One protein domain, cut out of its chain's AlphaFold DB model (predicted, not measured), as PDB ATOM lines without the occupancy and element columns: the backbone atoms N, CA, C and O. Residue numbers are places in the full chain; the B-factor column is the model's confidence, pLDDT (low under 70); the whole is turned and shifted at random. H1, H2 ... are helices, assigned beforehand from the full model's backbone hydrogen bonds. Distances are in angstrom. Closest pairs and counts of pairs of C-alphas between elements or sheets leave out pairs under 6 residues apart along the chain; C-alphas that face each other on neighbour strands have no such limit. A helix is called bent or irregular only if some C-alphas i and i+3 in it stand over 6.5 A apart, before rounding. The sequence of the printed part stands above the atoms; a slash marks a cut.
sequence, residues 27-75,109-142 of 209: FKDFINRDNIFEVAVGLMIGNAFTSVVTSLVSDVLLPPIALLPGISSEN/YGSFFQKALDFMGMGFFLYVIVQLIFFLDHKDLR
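This is residues 27 to 75 and 109 to 142 of the 209 residues of an uncharacterized protein of Saitoella complicata (strain BCRC 22490 / CBS 7301 / JCM 7358 / NBRC 10748 / NRRL Y-17804) (UniProt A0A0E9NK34). Two long helices, H2 and H3, cross as a lopsided X, touching along one short stretch, and the small helix H1 sits at the far end of H2's longer arm. H2 makes most of the longest axis; residues 32 to 39, 41 to 49 and 127 to 142 stick out free. The printed part has 83 residues with three named helices, in the order H1, H2, H3, and no named strand; the class is all helix. The whole is extended, with a radius of gyration of the C-alphas of 18.5 A, and only just flat, spanning 58 by 39 by 16 A.

H1, residues 27 to 31, is joined by a tight link of 2 residues to H2, residues 34 to 66. These two are close but not clearly touching; their closest C-alphas, those of Ile 31 and Phe 37, are 6.4 A apart. H2 touches H3, residues 109 to 136, with residues 50 to 58 alone, and H3 touches it with residues 118 to 125 alone. Their closest C-alphas, those of Val 57 and Gly 121, are 6.0 A apart. They run opposite ways at a steep tilt of 67 degrees, only just short of about perpendicular. H1 and H3 are apart. Every O i to N i+4 pair is within hydrogen-bond range in H1 and H3, and 25 of 29 in H2.

H1 begins at C-alpha 27, (-8.485, 29.166, 18.191), and is 6.3 A long from first to last C-alpha. H2 measures 46.6 A, from C-alpha 34 at (-3.509, 26.325, 30.415) to C-alpha 66. It is neither bent nor irregular, but only just: C-alphas 59 and 62 are 6.2 A apart. H3 measures 40.3 A and ends at C-alpha 136, (3.098, 0.209, 46.537).

The two C-alphas farthest apart, those of Asp 29 and Pro 69, are 60.2 A apart. Residues 76 to 108 are not printed; C-alphas 75 and 109 stand 11.5 A apart across this cut, which lies in the link from H2 to H3. The mean pLDDT of the printed part is 80.9, with residues 65 to 75, 110 and 138 to 142 under 70.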
ATOM      1  N   PHE A  27      -8.375  30.542  17.707       91.81
ATOM      2  CA  PHE A  27      -8.485  29.166  18.191       91.81
ATOM      3  C   PHE A  27      -7.191  28.667  18.842       91.81
ATOM      4  O   PHE A  27      -7.233  28.039  19.905       91.81
ATOM      5  N   LYS A  28      -6.031  28.968  18.245       91.19
ATOM      6  CA  LYS A  28      -4.731  28.668  18.862       91.19
ATOM      7  C   LYS A  28      -4.574  29.394  20.194       91.19
ATOM      8  O   LYS A  28      -4.224  28.759  21.186       91.19
ATOM      9  N   ASP A  29      -4.889  30.684  20.235       91.06
ATOM     10  CA  ASP A  29      -4.809  31.493  21.453       91.06
ATOM     11  C   ASP A  29      -5.800  31.028  22.530       91.06
ATOM     12  O   ASP A  29      -5.526  31.133  23.728       91.06
ATOM     13  N   PHE A  30      -6.933  30.452  22.126       89.62
ATOM     14  CA  PHE A  30      -7.878  29.807  23.029       89.62
ATOM     15  C   PHE A  30      -7.329  28.502  23.627       89.62
ATOM     16  O   PHE A  30      -7.407  28.328  24.844       89.62
ATOM     17  N   ILE A  31      -6.745  27.610  22.816       90.50
ATOM     18  CA  ILE A  31      -6.160  26.340  23.295       90.50
ATOM     19  C   ILE A  31      -4.943  26.579  24.189       90.50
ATOM     20  O   ILE A  31      -4.761  25.863  25.172       90.50
ATOM     21  N   ASN A  32      -4.138  27.600  23.890       92.50
ATOM     22  CA  ASN A  32      -2.951  27.958  24.674       92.50
ATOM     23  C   ASN A  32      -3.280  28.422  26.107       92.50
ATOM     24  O   ASN A  32      -2.376  28.677  26.900       92.50
ATOM     25  N   ARG A  33      -4.563  28.544  26.472       91.38
ATOM     26  CA  ARG A  33      -4.980  28.789  27.854       91.38
ATOM     27  C   ARG A  33      -4.838  27.504  28.669       91.38
ATOM     28  O   ARG A  33      -5.670  26.603  28.568       91.38
ATOM     29  N   ASP A  34      -3.847  27.478  29.558       88.44
ATOM     30  CA  ASP A  34      -3.509  26.325  30.415       88.44
ATOM     31  C   ASP A  34      -4.717  25.696  31.137       88.44
ATOM     32  O   ASP A  34      -4.851  24.475  31.192       88.44
ATOM     33  N   ASN A  35      -5.649  26.519  31.633       90.50
ATOM     34  CA  ASN A  35      -6.844  26.050  32.349       90.50
ATOM     35  C   ASN A  35      -7.772  25.170  31.488       90.50
ATOM     36  O   ASN A  35      -8.475  24.314  32.014       90.50
ATOM     37  N   ILE A  36      -7.808  25.384  30.171       91.75
ATOM     38  CA  ILE A  36      -8.686  24.633  29.262       91.75
ATOM     39  C   ILE A  36      -8.012  23.324  28.859       91.75
ATOM     40  O   ILE A  36      -8.657  22.274  28.844       91.75
ATOM     41  N   PHE A  37      -6.708  23.382  28.581       92.19
ATOM     42  CA  PHE A  37      -5.931  22.212  28.196       92.19
ATOM     43  C   PHE A  37      -5.899  21.152  29.309       92.19
ATOM     44  O   PHE A  37      -6.151  19.978  29.035       92.19
ATOM     45  N   GLU A  38      -5.678  21.553  30.566       92.75
ATOM     46  CA  GLU A  38      -5.662  20.628  31.712       92.75
ATOM     47  C   GLU A  38      -7.005  19.896  31.882       92.75
ATOM     48  O   GLU A  38      -7.039  18.671  32.030       92.75
ATOM     49  N   VAL A  39      -8.123  20.624  31.779       94.31
ATOM     50  CA  VAL A  39      -9.471  20.041  31.879       94.31
ATOM     51  C   VAL A  39      -9.755  19.093  30.712       94.31
ATOM     52  O   VAL A  39     -10.270  17.993  30.925       94.31
ATOM     53  N   ALA A  40      -9.394  19.480  29.485       93.88
ATOM     54  CA  ALA A  40      -9.615  18.660  28.295       93.88
ATOM     55  C   ALA A  40      -8.847  17.331  28.361       93.88
ATOM     56  O   ALA A  40      -9.420  16.268  28.112       93.88
ATOM     57  N   VAL A  41      -7.571  17.376  28.753       95.19
ATOM     58  CA  VAL A  41      -6.749  16.171  28.932       95.19
ATOM     59  C   VAL A  41      -7.320  15.284  30.043       95.19
ATOM     60  O   VAL A  41      -7.412  14.069  29.859       95.19
ATOM     61  N   GLY A  42      -7.781  15.874  31.153       95.75
ATOM     62  CA  GLY A  42      -8.440  15.141  32.236       95.75
ATOM     63  C   GLY A  42      -9.680  14.364  31.775       95.75
ATOM     64  O   GLY A  42      -9.827  13.189  32.112       95.75
ATOM     65  N   LEU A  43     -10.536  14.979  30.952       95.38
ATOM     66  CA  LEU A  43     -11.730  14.326  30.396       95.38
ATOM     67  C   LEU A  43     -11.383  13.190  29.423       95.38
ATOM     68  O   LEU A  43     -12.006  12.130  29.474       95.38
ATOM     69  N   MET A  44     -10.377  13.381  28.564       95.56
ATOM     70  CA  MET A  44      -9.947  12.354  27.606       95.56
ATOM     71  C   MET A  44      -9.394  11.115  28.311       95.56
ATOM     72  O   MET A  44      -9.798   9.992  28.000       95.56
ATOM     73  N   ILE A  45      -8.522  11.318  29.302       95.75
ATOM     74  CA  ILE A  45      -7.979  10.224  30.114       95.75
ATOM     75  C   ILE A  45      -9.102   9.560  30.921       95.75
ATOM     76  O   ILE A  45      -9.161   8.333  30.975       95.75
ATOM     77  N   GLY A  46     -10.025  10.342  31.491       93.06
ATOM     78  CA  GLY A  46     -11.177   9.826  32.234       93.06
ATOM     79  C   GLY A  46     -12.081   8.919  31.395       93.06
ATOM     80  O   GLY A  46     -12.458   7.836  31.849       93.06
ATOM     81  N   ASN A  47     -12.374   9.307  30.151       93.31
ATOM     82  CA  ASN A  47     -13.171   8.499  29.225       93.31
ATOM     83  C   ASN A  47     -12.450   7.210  28.812       93.31
ATOM     84  O   ASN A  47     -13.041   6.131  28.877       93.31
ATOM     85  N   ALA A  48     -11.171   7.305  28.435       94.50
ATOM     86  CA  ALA A  48     -10.380   6.134  28.060       94.50
ATOM     87  C   ALA A  48     -10.267   5.139  29.226       94.50
ATOM     88  O   ALA A  48     -10.493   3.943  29.051       94.50
ATOM     89  N   PHE A  49      -9.995   5.635  30.435       90.25
ATOM     90  CA  PHE A  49      -9.916   4.812  31.637       90.25
ATOM     91  C   PHE A  49     -11.254   4.133  31.952       90.25
ATOM     92  O   PHE A  49     -11.289   2.925  32.171       90.25
ATOM     93  N   THR A  50     -12.365   4.874  31.903       89.00
ATOM     94  CA  THR A  50     -13.705   4.310  32.143       89.00
ATOM     95  C   THR A  50     -14.023   3.185  31.156       89.00
ATOM     96  O   THR A  50     -14.559   2.154  31.561       89.00
ATOM     97  N   SER A  51     -13.645   3.330  29.880       89.50
ATOM     98  CA  SER A  51     -13.832   2.286  28.863       89.50
ATOM     99  C   SER A  51     -13.012   1.023  29.156       89.50
ATOM    100  O   SER A  51     -13.549  -0.084  29.068       89.50
ATOM    101  N   VAL A  52     -11.752   1.171  29.578       88.88
ATOM    102  CA  VAL A  52     -10.896   0.036  29.965       88.88
ATOM    103  C   VAL A  52     -11.472  -0.701  31.171       88.88
ATOM    104  O   VAL A  52     -11.563  -1.928  31.152       88.88
ATOM    105  N   VAL A  53     -11.915   0.024  32.202       85.75
ATOM    106  CA  VAL A  53     -12.510  -0.608  33.388       85.75
ATOM    107  C   VAL A  53     -13.836  -1.285  33.051       85.75
ATOM    108  O   VAL A  53     -14.066  -2.410  33.485       85.75
ATOM    109  N   THR A  54     -14.681  -0.650  32.236       85.25
ATOM    110  CA  THR A  54     -15.957  -1.242  31.799       85.25
ATOM    111  C   THR A  54     -15.732  -2.546  31.037       85.25
ATOM    112  O   THR A  54     -16.444  -3.516  31.285       85.25
ATOM    113  N   SER A  55     -14.712  -2.594  30.173       87.12
ATOM    114  CA  SER A  55     -14.349  -3.808  29.427       87.12
ATOM    115  C   SER A  55     -13.806  -4.885  30.365       87.12
ATOM    116  O   SER A  55     -14.193  -6.039  30.274       87.12
ATOM    117  N   LEU A  56     -12.986  -4.521  31.355       84.31
ATOM    118  CA  LEU A  56     -12.499  -5.481  32.347       84.31
ATOM    119  C   LEU A  56     -13.642  -6.085  33.182       84.31
ATOM    120  O   LEU A  56     -13.672  -7.292  33.416       84.31
ATOM    121  N   VAL A  57     -14.592  -5.265  33.630       80.00
ATOM    122  CA  VAL A  57     -15.758  -5.753  34.380       80.00
ATOM    123  C   VAL A  57     -16.618  -6.646  33.482       80.00
ATOM    124  O   VAL A  57     -16.902  -7.783  33.858       80.00
ATOM    125  N   SER A  58     -16.969  -6.165  32.288       79.50
ATOM    126  CA  SER A  58     -17.852  -6.872  31.353       79.50
ATOM    127  C   SER A  58     -17.253  -8.174  30.824       79.50
ATOM    128  O   SER A  58     -17.932  -9.195  30.807       79.50
ATOM    129  N   ASP A  59     -15.980  -8.158  30.436       81.31
ATOM    130  CA  ASP A  59     -15.361  -9.257  29.690       81.31
ATOM    131  C   ASP A  59     -14.609 -10.238  30.596       81.31
ATOM    132  O   ASP A  59     -14.387 -11.383  30.206       81.31
ATOM    133  N   VAL A  60     -14.206  -9.822  31.806       81.25
ATOM    134  CA  VAL A  60     -13.403 -10.663  32.715       81.25
ATOM    135  C   VAL A  60     -14.146 -11.017  33.998       81.25
ATOM    136  O   VAL A  60     -14.035 -12.155  34.452       81.25
ATOM    137  N   LEU A  61     -14.915 -10.096  34.592       75.19
ATOM    138  CA  LEU A  61     -15.638 -10.388  35.838       75.19
ATOM    139  C   LEU A  61     -17.011 -11.018  35.603       75.19
ATOM    140  O   LEU A  61     -17.389 -11.917  36.357       75.19
ATOM    141  N   LEU A  62     -17.758 -10.592  34.578       75.75
ATOM    142  CA  LEU A  62     -19.091 -11.151  34.331       75.75
ATOM    143  C   LEU A  62     -19.087 -12.638  33.936       75.75
ATOM    144  O   LEU A  62     -19.936 -13.346  34.475       75.75
ATOM    145  N   PRO A  63     -18.182 -13.168  33.085       74.75
ATOM    146  CA  PRO A  63     -18.264 -14.573  32.667       74.75
ATOM    147  C   PRO A  63     -18.089 -15.587  33.818       74.75
ATOM    148  O   PRO A  63     -18.893 -16.516  33.917       74.75
ATOM    149  N   PRO A  64     -17.136 -15.421  34.759       74.31
ATOM    150  CA  PRO A  64     -17.051 -16.281  35.943       74.31
ATOM    151  C   PRO A  64     -18.275 -16.184  36.864       74.31
ATOM    152  O   PRO A  64     -18.685 -17.185  37.449       74.31
ATOM    153  N   ILE A  65     -18.877 -14.995  36.982       67.19
ATOM    154  CA  ILE A  65     -20.113 -14.794  37.755       67.19
ATOM    155  C   ILE A  65     -21.305 -15.462  37.044       67.19
ATOM    156  O   ILE A  65     -22.178 -16.013  37.711       67.19
ATOM    157  N   ALA A  66     -21.317 -15.469  35.708       63.25
ATOM    158  CA  ALA A  66     -22.345 -16.098  34.875       63.25
ATOM    159  C   ALA A  66     -22.384 -17.623  34.999       63.25
ATOM    160  O   ALA A  66     -23.455 -18.228  34.902       63.25
ATOM    161  N   LEU A  67     -21.216 -18.228  35.221       66.75
ATOM    162  CA  LEU A  67     -21.017 -19.667  35.375       66.75
ATOM    163  C   LEU A  67     -21.427 -20.205  36.755       66.75
ATOM    164  O   LEU A  67     -21.499 -21.423  36.932       66.75
ATOM    165  N   LEU A  68     -21.712 -19.342  37.738       67.25
ATOM    166  CA  LEU A  68     -22.172 -19.784  39.055       67.25
ATOM    167  C   LEU A  68     -23.616 -20.335  38.973       67.25
ATOM    168  O   LEU A  68     -24.537 -19.619  38.564       67.25
ATOM    169  N   PRO A  69     -23.853 -21.598  39.387       47.94
ATOM    170  CA  PRO A  69     -25.159 -22.241  39.282       47.94
ATOM    171  C   PRO A  69     -26.144 -21.600  40.271       47.94
ATOM    172  O   PRO A  69     -26.087 -21.839  41.474       47.94
ATOM    173  N   GLY A  70     -27.036 -20.749  39.758       54.06
ATOM    174  CA  GLY A  70     -28.062 -20.039  40.538       54.06
ATOM    175  C   GLY A  70     -28.406 -18.647  39.997       54.06
ATOM    176  O   GLY A  70     -29.511 -18.152  40.217       54.06
ATOM    177  N   ILE A  71     -27.499 -18.046  39.225       53.19
ATOM    178  CA  ILE A  71     -27.646 -16.733  38.582       53.19
ATOM    179  C   ILE A  71     -27.076 -16.810  37.165       53.19
ATOM    180  O   ILE A  71     -26.095 -16.157  36.839       53.19
ATOM    181  N   SER A  72     -27.680 -17.639  36.310       45.16
ATOM    182  CA  SER A  72     -27.286 -17.743  34.901       45.16
ATOM    183  C   SER A  72     -27.470 -16.386  34.209       45.16
ATOM    184  O   SER A  72     -28.585 -16.016  33.828       45.16
ATOM    185  N   SER A  73     -26.380 -15.622  34.096       49.88
ATOM    186  CA  SER A  73     -26.359 -14.278  33.511       49.88
ATOM    187  C   SER A  73     -26.090 -14.248  32.014       49.88
ATOM    188  O   SER A  73     -26.284 -13.205  31.396       49.88
ATOM    189  N   GLU A  74     -25.818 -15.403  31.404       51.09
ATOM    190  CA  GLU A  74     -25.785 -15.545  29.942       51.09
ATOM    191  C   GLU A  74     -27.134 -15.197  29.282       51.09
ATOM    192  O   GLU A  74     -27.186 -14.900  28.096       51.09
ATOM    193  N   ASN A  75     -28.223 -15.138  30.062       48.06
ATOM    194  CA  ASN A  75     -29.539 -14.669  29.624       48.06
ATOM    195  C   ASN A  75     -30.091 -13.528  30.499       48.06
ATOM    196  O   ASN A  75     -31.305 -13.392  30.643       48.06
ATOM    197  N   TYR A 109     -35.470  -5.378  32.624       71.00
ATOM    198  CA  TYR A 109     -34.786  -5.398  33.927       71.00
ATOM    199  C   TYR A 109     -33.360  -5.975  33.831       71.00
ATOM    200  O   TYR A 109     -32.496  -5.644  34.645       71.00
ATOM    201  N   GLY A 110     -33.100  -6.786  32.803       69.06
ATOM    202  CA  GLY A 110     -31.785  -7.322  32.468       69.06
ATOM    203  C   GLY A 110     -30.707  -6.271  32.217       69.06
ATOM    204  O   GLY A 110     -29.636  -6.326  32.821       69.06
ATOM    205  N   SER A 111     -30.995  -5.282  31.364       72.81
ATOM    206  CA  SER A 111     -30.037  -4.218  31.036       72.81
ATOM    207  C   SER A 111     -29.805  -3.281  32.221       72.81
ATOM    208  O   SER A 111     -28.682  -2.827  32.433       72.81
ATOM    209  N   PHE A 112     -30.827  -3.049  33.049       77.25
ATOM    210  CA  PHE A 112     -30.678  -2.291  34.290       77.25
ATOM    211  C   PHE A 112     -29.707  -2.971  35.260       77.25
ATOM    212  O   PHE A 112     -28.807  -2.317  35.786       77.25
ATOM    213  N   PHE A 113     -29.841  -4.284  35.468       77.12
ATOM    214  CA  PHE A 113     -28.941  -5.015  36.360       77.12
ATOM    215  C   PHE A 113     -27.515  -5.078  35.807       77.12
ATOM    216  O   PHE A 113     -26.566  -4.914  36.566       77.12
ATOM    217  N   GLN A 114     -27.355  -5.221  34.489       74.25
ATOM    218  CA  GLN A 114     -26.045  -5.126  33.844       74.25
ATOM    219  C   GLN A 114     -25.387  -3.766  34.122       74.25
ATOM    220  O   GLN A 114     -24.254  -3.720  34.590       74.25
ATOM    221  N   LYS A 115     -26.119  -2.656  33.956       82.81
ATOM    222  CA  LYS A 115     -25.600  -1.316  34.281       82.81
ATOM    223  C   LYS A 115     -25.332  -1.113  35.773       82.81
ATOM    224  O   LYS A 115     -24.393  -0.404  36.127       82.81
ATOM    225  N   ALA A 116     -26.108  -1.746  36.650       84.56
ATOM    226  CA  ALA A 116     -25.854  -1.729  38.088       84.56
ATOM    227  C   ALA A 116     -24.571  -2.497  38.459       84.56
ATOM    228  O   ALA A 116     -23.800  -2.024  39.298       84.56
ATOM    229  N   LEU A 117     -24.318  -3.644  37.820       80.44
ATOM    230  CA  LEU A 117     -23.075  -4.402  37.982       80.44
ATOM    231  C   LEU A 117     -21.870  -3.626  37.445       80.44
ATOM    232  O   LEU A 117     -20.856  -3.566  38.136       80.44
ATOM    233  N   ASP A 118     -21.995  -2.975  36.286       82.38
ATOM    234  CA  ASP A 118     -20.946  -2.109  35.732       82.38
ATOM    235  C   ASP A 118     -20.586  -0.983  36.718       82.38
ATOM    236  O   ASP A 118     -19.413  -0.737  37.002       82.38
ATOM    237  N   PHE A 119     -21.597  -0.330  37.305       85.81
ATOM    238  CA  PHE A 119     -21.403   0.732  38.295       85.81
ATOM    239  C   PHE A 119     -20.707   0.227  39.570       85.81
ATOM    240  O   PHE A 119     -19.762   0.853  40.058       85.81
ATOM    241  N   MET A 120     -21.137  -0.922  40.098       87.00
ATOM    242  CA  MET A 120     -20.538  -1.517  41.297       87.00
ATOM    243  C   MET A 120     -19.111  -2.018  41.031       87.00
ATOM    244  O   MET A 120     -18.215  -1.784  41.847       87.00
ATOM    245  N   GLY A 121     -18.880  -2.644  39.876       84.75
ATOM    246  CA  GLY A 121     -17.572  -3.119  39.430       84.75
ATOM    247  C   GLY A 121     -16.581  -1.976  39.222       84.75
ATOM    248  O   GLY A 121     -15.452  -2.058  39.703       84.75
ATOM    249  N   MET A 122     -17.013  -0.872  38.603       86.25
ATOM    250  CA  MET A 122     -16.203   0.343  38.452       86.25
ATOM    251  C   MET A 122     -15.773   0.909  39.811       86.25
ATOM    252  O   MET A 122     -14.597   1.219  40.014       86.25
ATOM    253  N   GLY A 123     -16.704   1.003  40.767       88.69
ATOM    254  CA  GLY A 123     -16.405   1.465  42.124       88.69
ATOM    255  C   GLY A 123     -15.413   0.554  42.854       88.69
ATOM    256  O   GLY A 123     -14.446   1.037  43.448       88.69
ATOM    257  N   PHE A 124     -15.607  -0.764  42.760       87.50
ATOM    258  CA  PHE A 124     -14.701  -1.744  43.358       87.50
ATOM    259  C   PHE A 124     -13.304  -1.702  42.727       87.50
ATOM    260  O   PHE A 124     -12.300  -1.736  43.438       87.50
ATOM    261  N   PHE A 125     -13.209  -1.562  41.406       85.75
ATOM    262  CA  PHE A 125     -11.924  -1.508  40.715       85.75
ATOM    263  C   PHE A 125     -11.134  -0.236  41.049       85.75
ATOM    264  O   PHE A 125      -9.935  -0.311  41.329       85.75
ATOM    265  N   LEU A 126     -11.803   0.922  41.109       87.25
ATOM    266  CA  LEU A 126     -11.191   2.165  41.590       87.25
ATOM    267  C   LEU A 126     -10.659   2.020  43.020       87.25
ATOM    268  O   LEU A 126      -9.553   2.475  43.315       87.25
ATOM    269  N   TYR A 127     -11.412   1.350  43.895       90.19
ATOM    270  CA  TYR A 127     -10.971   1.061  45.256       90.19
ATOM    271  C   TYR A 127      -9.711   0.183  45.281       90.19
ATOM    272  O   TYR A 127      -8.746   0.531  45.963       90.19
ATOM    273  N   VAL A 128      -9.675  -0.902  44.498       89.81
ATOM    274  CA  VAL A 128      -8.497  -1.780  44.394       89.81
ATOM    275  C   VAL A 128      -7.277  -1.017  43.878       89.81
ATOM    276  O   VAL A 128      -6.196  -1.191  44.432       89.81
ATOM    277  N   ILE A 129      -7.426  -0.142  42.876       86.94
ATOM    278  CA  ILE A 129      -6.312   0.679  42.372       86.94
ATOM    279  C   ILE A 129      -5.791   1.625  43.449       86.94
ATOM    280  O   ILE A 129      -4.581   1.702  43.649       86.94
ATOM    281  N   VAL A 130      -6.675   2.342  44.146       88.62
ATOM    282  CA  VAL A 130      -6.258   3.246  45.226       88.62
ATOM    283  C   VAL A 130      -5.514   2.450  46.290       88.62
ATOM    284  O   VAL A 130      -4.395   2.812  46.646       88.62
ATOM    285  N   GLN A 131      -6.074   1.324  46.727       88.75
ATOM    286  CA  GLN A 131      -5.440   0.455  47.711       88.75
ATOM    287  C   GLN A 131      -4.088  -0.084  47.221       88.75
ATOM    288  O   GLN A 131      -3.142  -0.142  48.000       88.75
ATOM    289  N   LEU A 132      -3.969  -0.427  45.937       90.25
ATOM    290  CA  LEU A 132      -2.729  -0.888  45.318       90.25
ATOM    291  C   LEU A 132      -1.670   0.218  45.278       90.25
ATOM    292  O   LEU A 132      -0.514  -0.040  45.595       90.25
ATOM    293  N   ILE A 133      -2.048   1.450  44.935       88.44
ATOM    294  CA  ILE A 133      -1.131   2.597  44.963       88.44
ATOM    295  C   ILE A 133      -0.695   2.878  46.400       88.44
ATOM    296  O   ILE A 133       0.496   3.030  46.636       88.44
ATOM    297  N   PHE A 134      -1.616   2.879  47.367       87.00
ATOM    298  CA  PHE A 134      -1.276   3.011  48.790       87.00
ATOM    299  C   PHE A 134      -0.372   1.873  49.287       87.00
ATOM    300  O   PHE A 134       0.474   2.094  50.148       87.00
ATOM    301  N   PHE A 135      -0.537   0.663  48.752       86.81
ATOM    302  CA  PHE A 135       0.289  -0.494  49.086       86.81
ATOM    303  C   PHE A 135       1.697  -0.406  48.479       86.81
ATOM    304  O   PHE A 135       2.675  -0.764  49.134       86.81
ATOM    305  N   LEU A 136       1.818   0.073  47.238       87.62
ATOM    306  CA  LEU A 136       3.098   0.209  46.537       87.62
ATOM    307  C   LEU A 136       3.869   1.467  46.952       87.62
ATOM    308  O   LEU A 136       5.102   1.453  46.990       87.62
ATOM    309  N   ASP A 137       3.163   2.552  47.256       80.00
ATOM    310  CA  ASP A 137       3.755   3.837  47.591       80.00
ATOM    311  C   ASP A 137       3.680   4.117  49.094       80.00
ATOM    312  O   ASP A 137       2.779   4.771  49.611       80.00
ATOM    313  N   HIS A 138       4.696   3.635  49.806       68.00
ATOM    314  CA  HIS A 138       4.903   3.907  51.229       68.00
ATOM    315  C   HIS A 138       5.518   5.298  51.504       68.00
ATOM    316  O   HIS A 138       5.994   5.550  52.615       68.00
ATOM    317  N   LYS A 139       5.595   6.195  50.509       62.16
ATOM    318  CA  LYS A 139       6.310   7.473  50.629       62.16
ATOM    319  C   LYS A 139       5.318   8.626  50.748       62.16
ATOM    320  O   LYS A 139       4.491   8.852  49.877       62.16
ATOM    321  N   ASP A 140       5.447   9.410  51.819       61.84
ATOM    322  CA  ASP A 140       4.708  10.658  52.041       61.84
ATOM    323  C   ASP A 140       4.893  11.648  50.869       61.84
ATOM    324  O   ASP A 140       5.786  12.502  50.865       61.84
ATOM    325  N   LEU A 141       4.024  11.572  49.857       60.25
ATOM    326  CA  LEU A 141       4.073  12.430  48.665       60.25
ATOM    327  C   LEU A 141       3.617  13.873  48.917       60.25
ATOM    328  O   LEU A 141       3.745  14.735  48.045       60.25
ATOM    329  N   ARG A 142       3.155  14.208  50.126       60.56
ATOM    330  CA  ARG A 142       2.951  15.607  50.511       60.56
ATOM    331  C   ARG A 142       4.280  16.198  50.969       60.56
ATOM    332  O   ARG A 142       4.497  16.437  52.157       60.56
TER     333      ARG A 142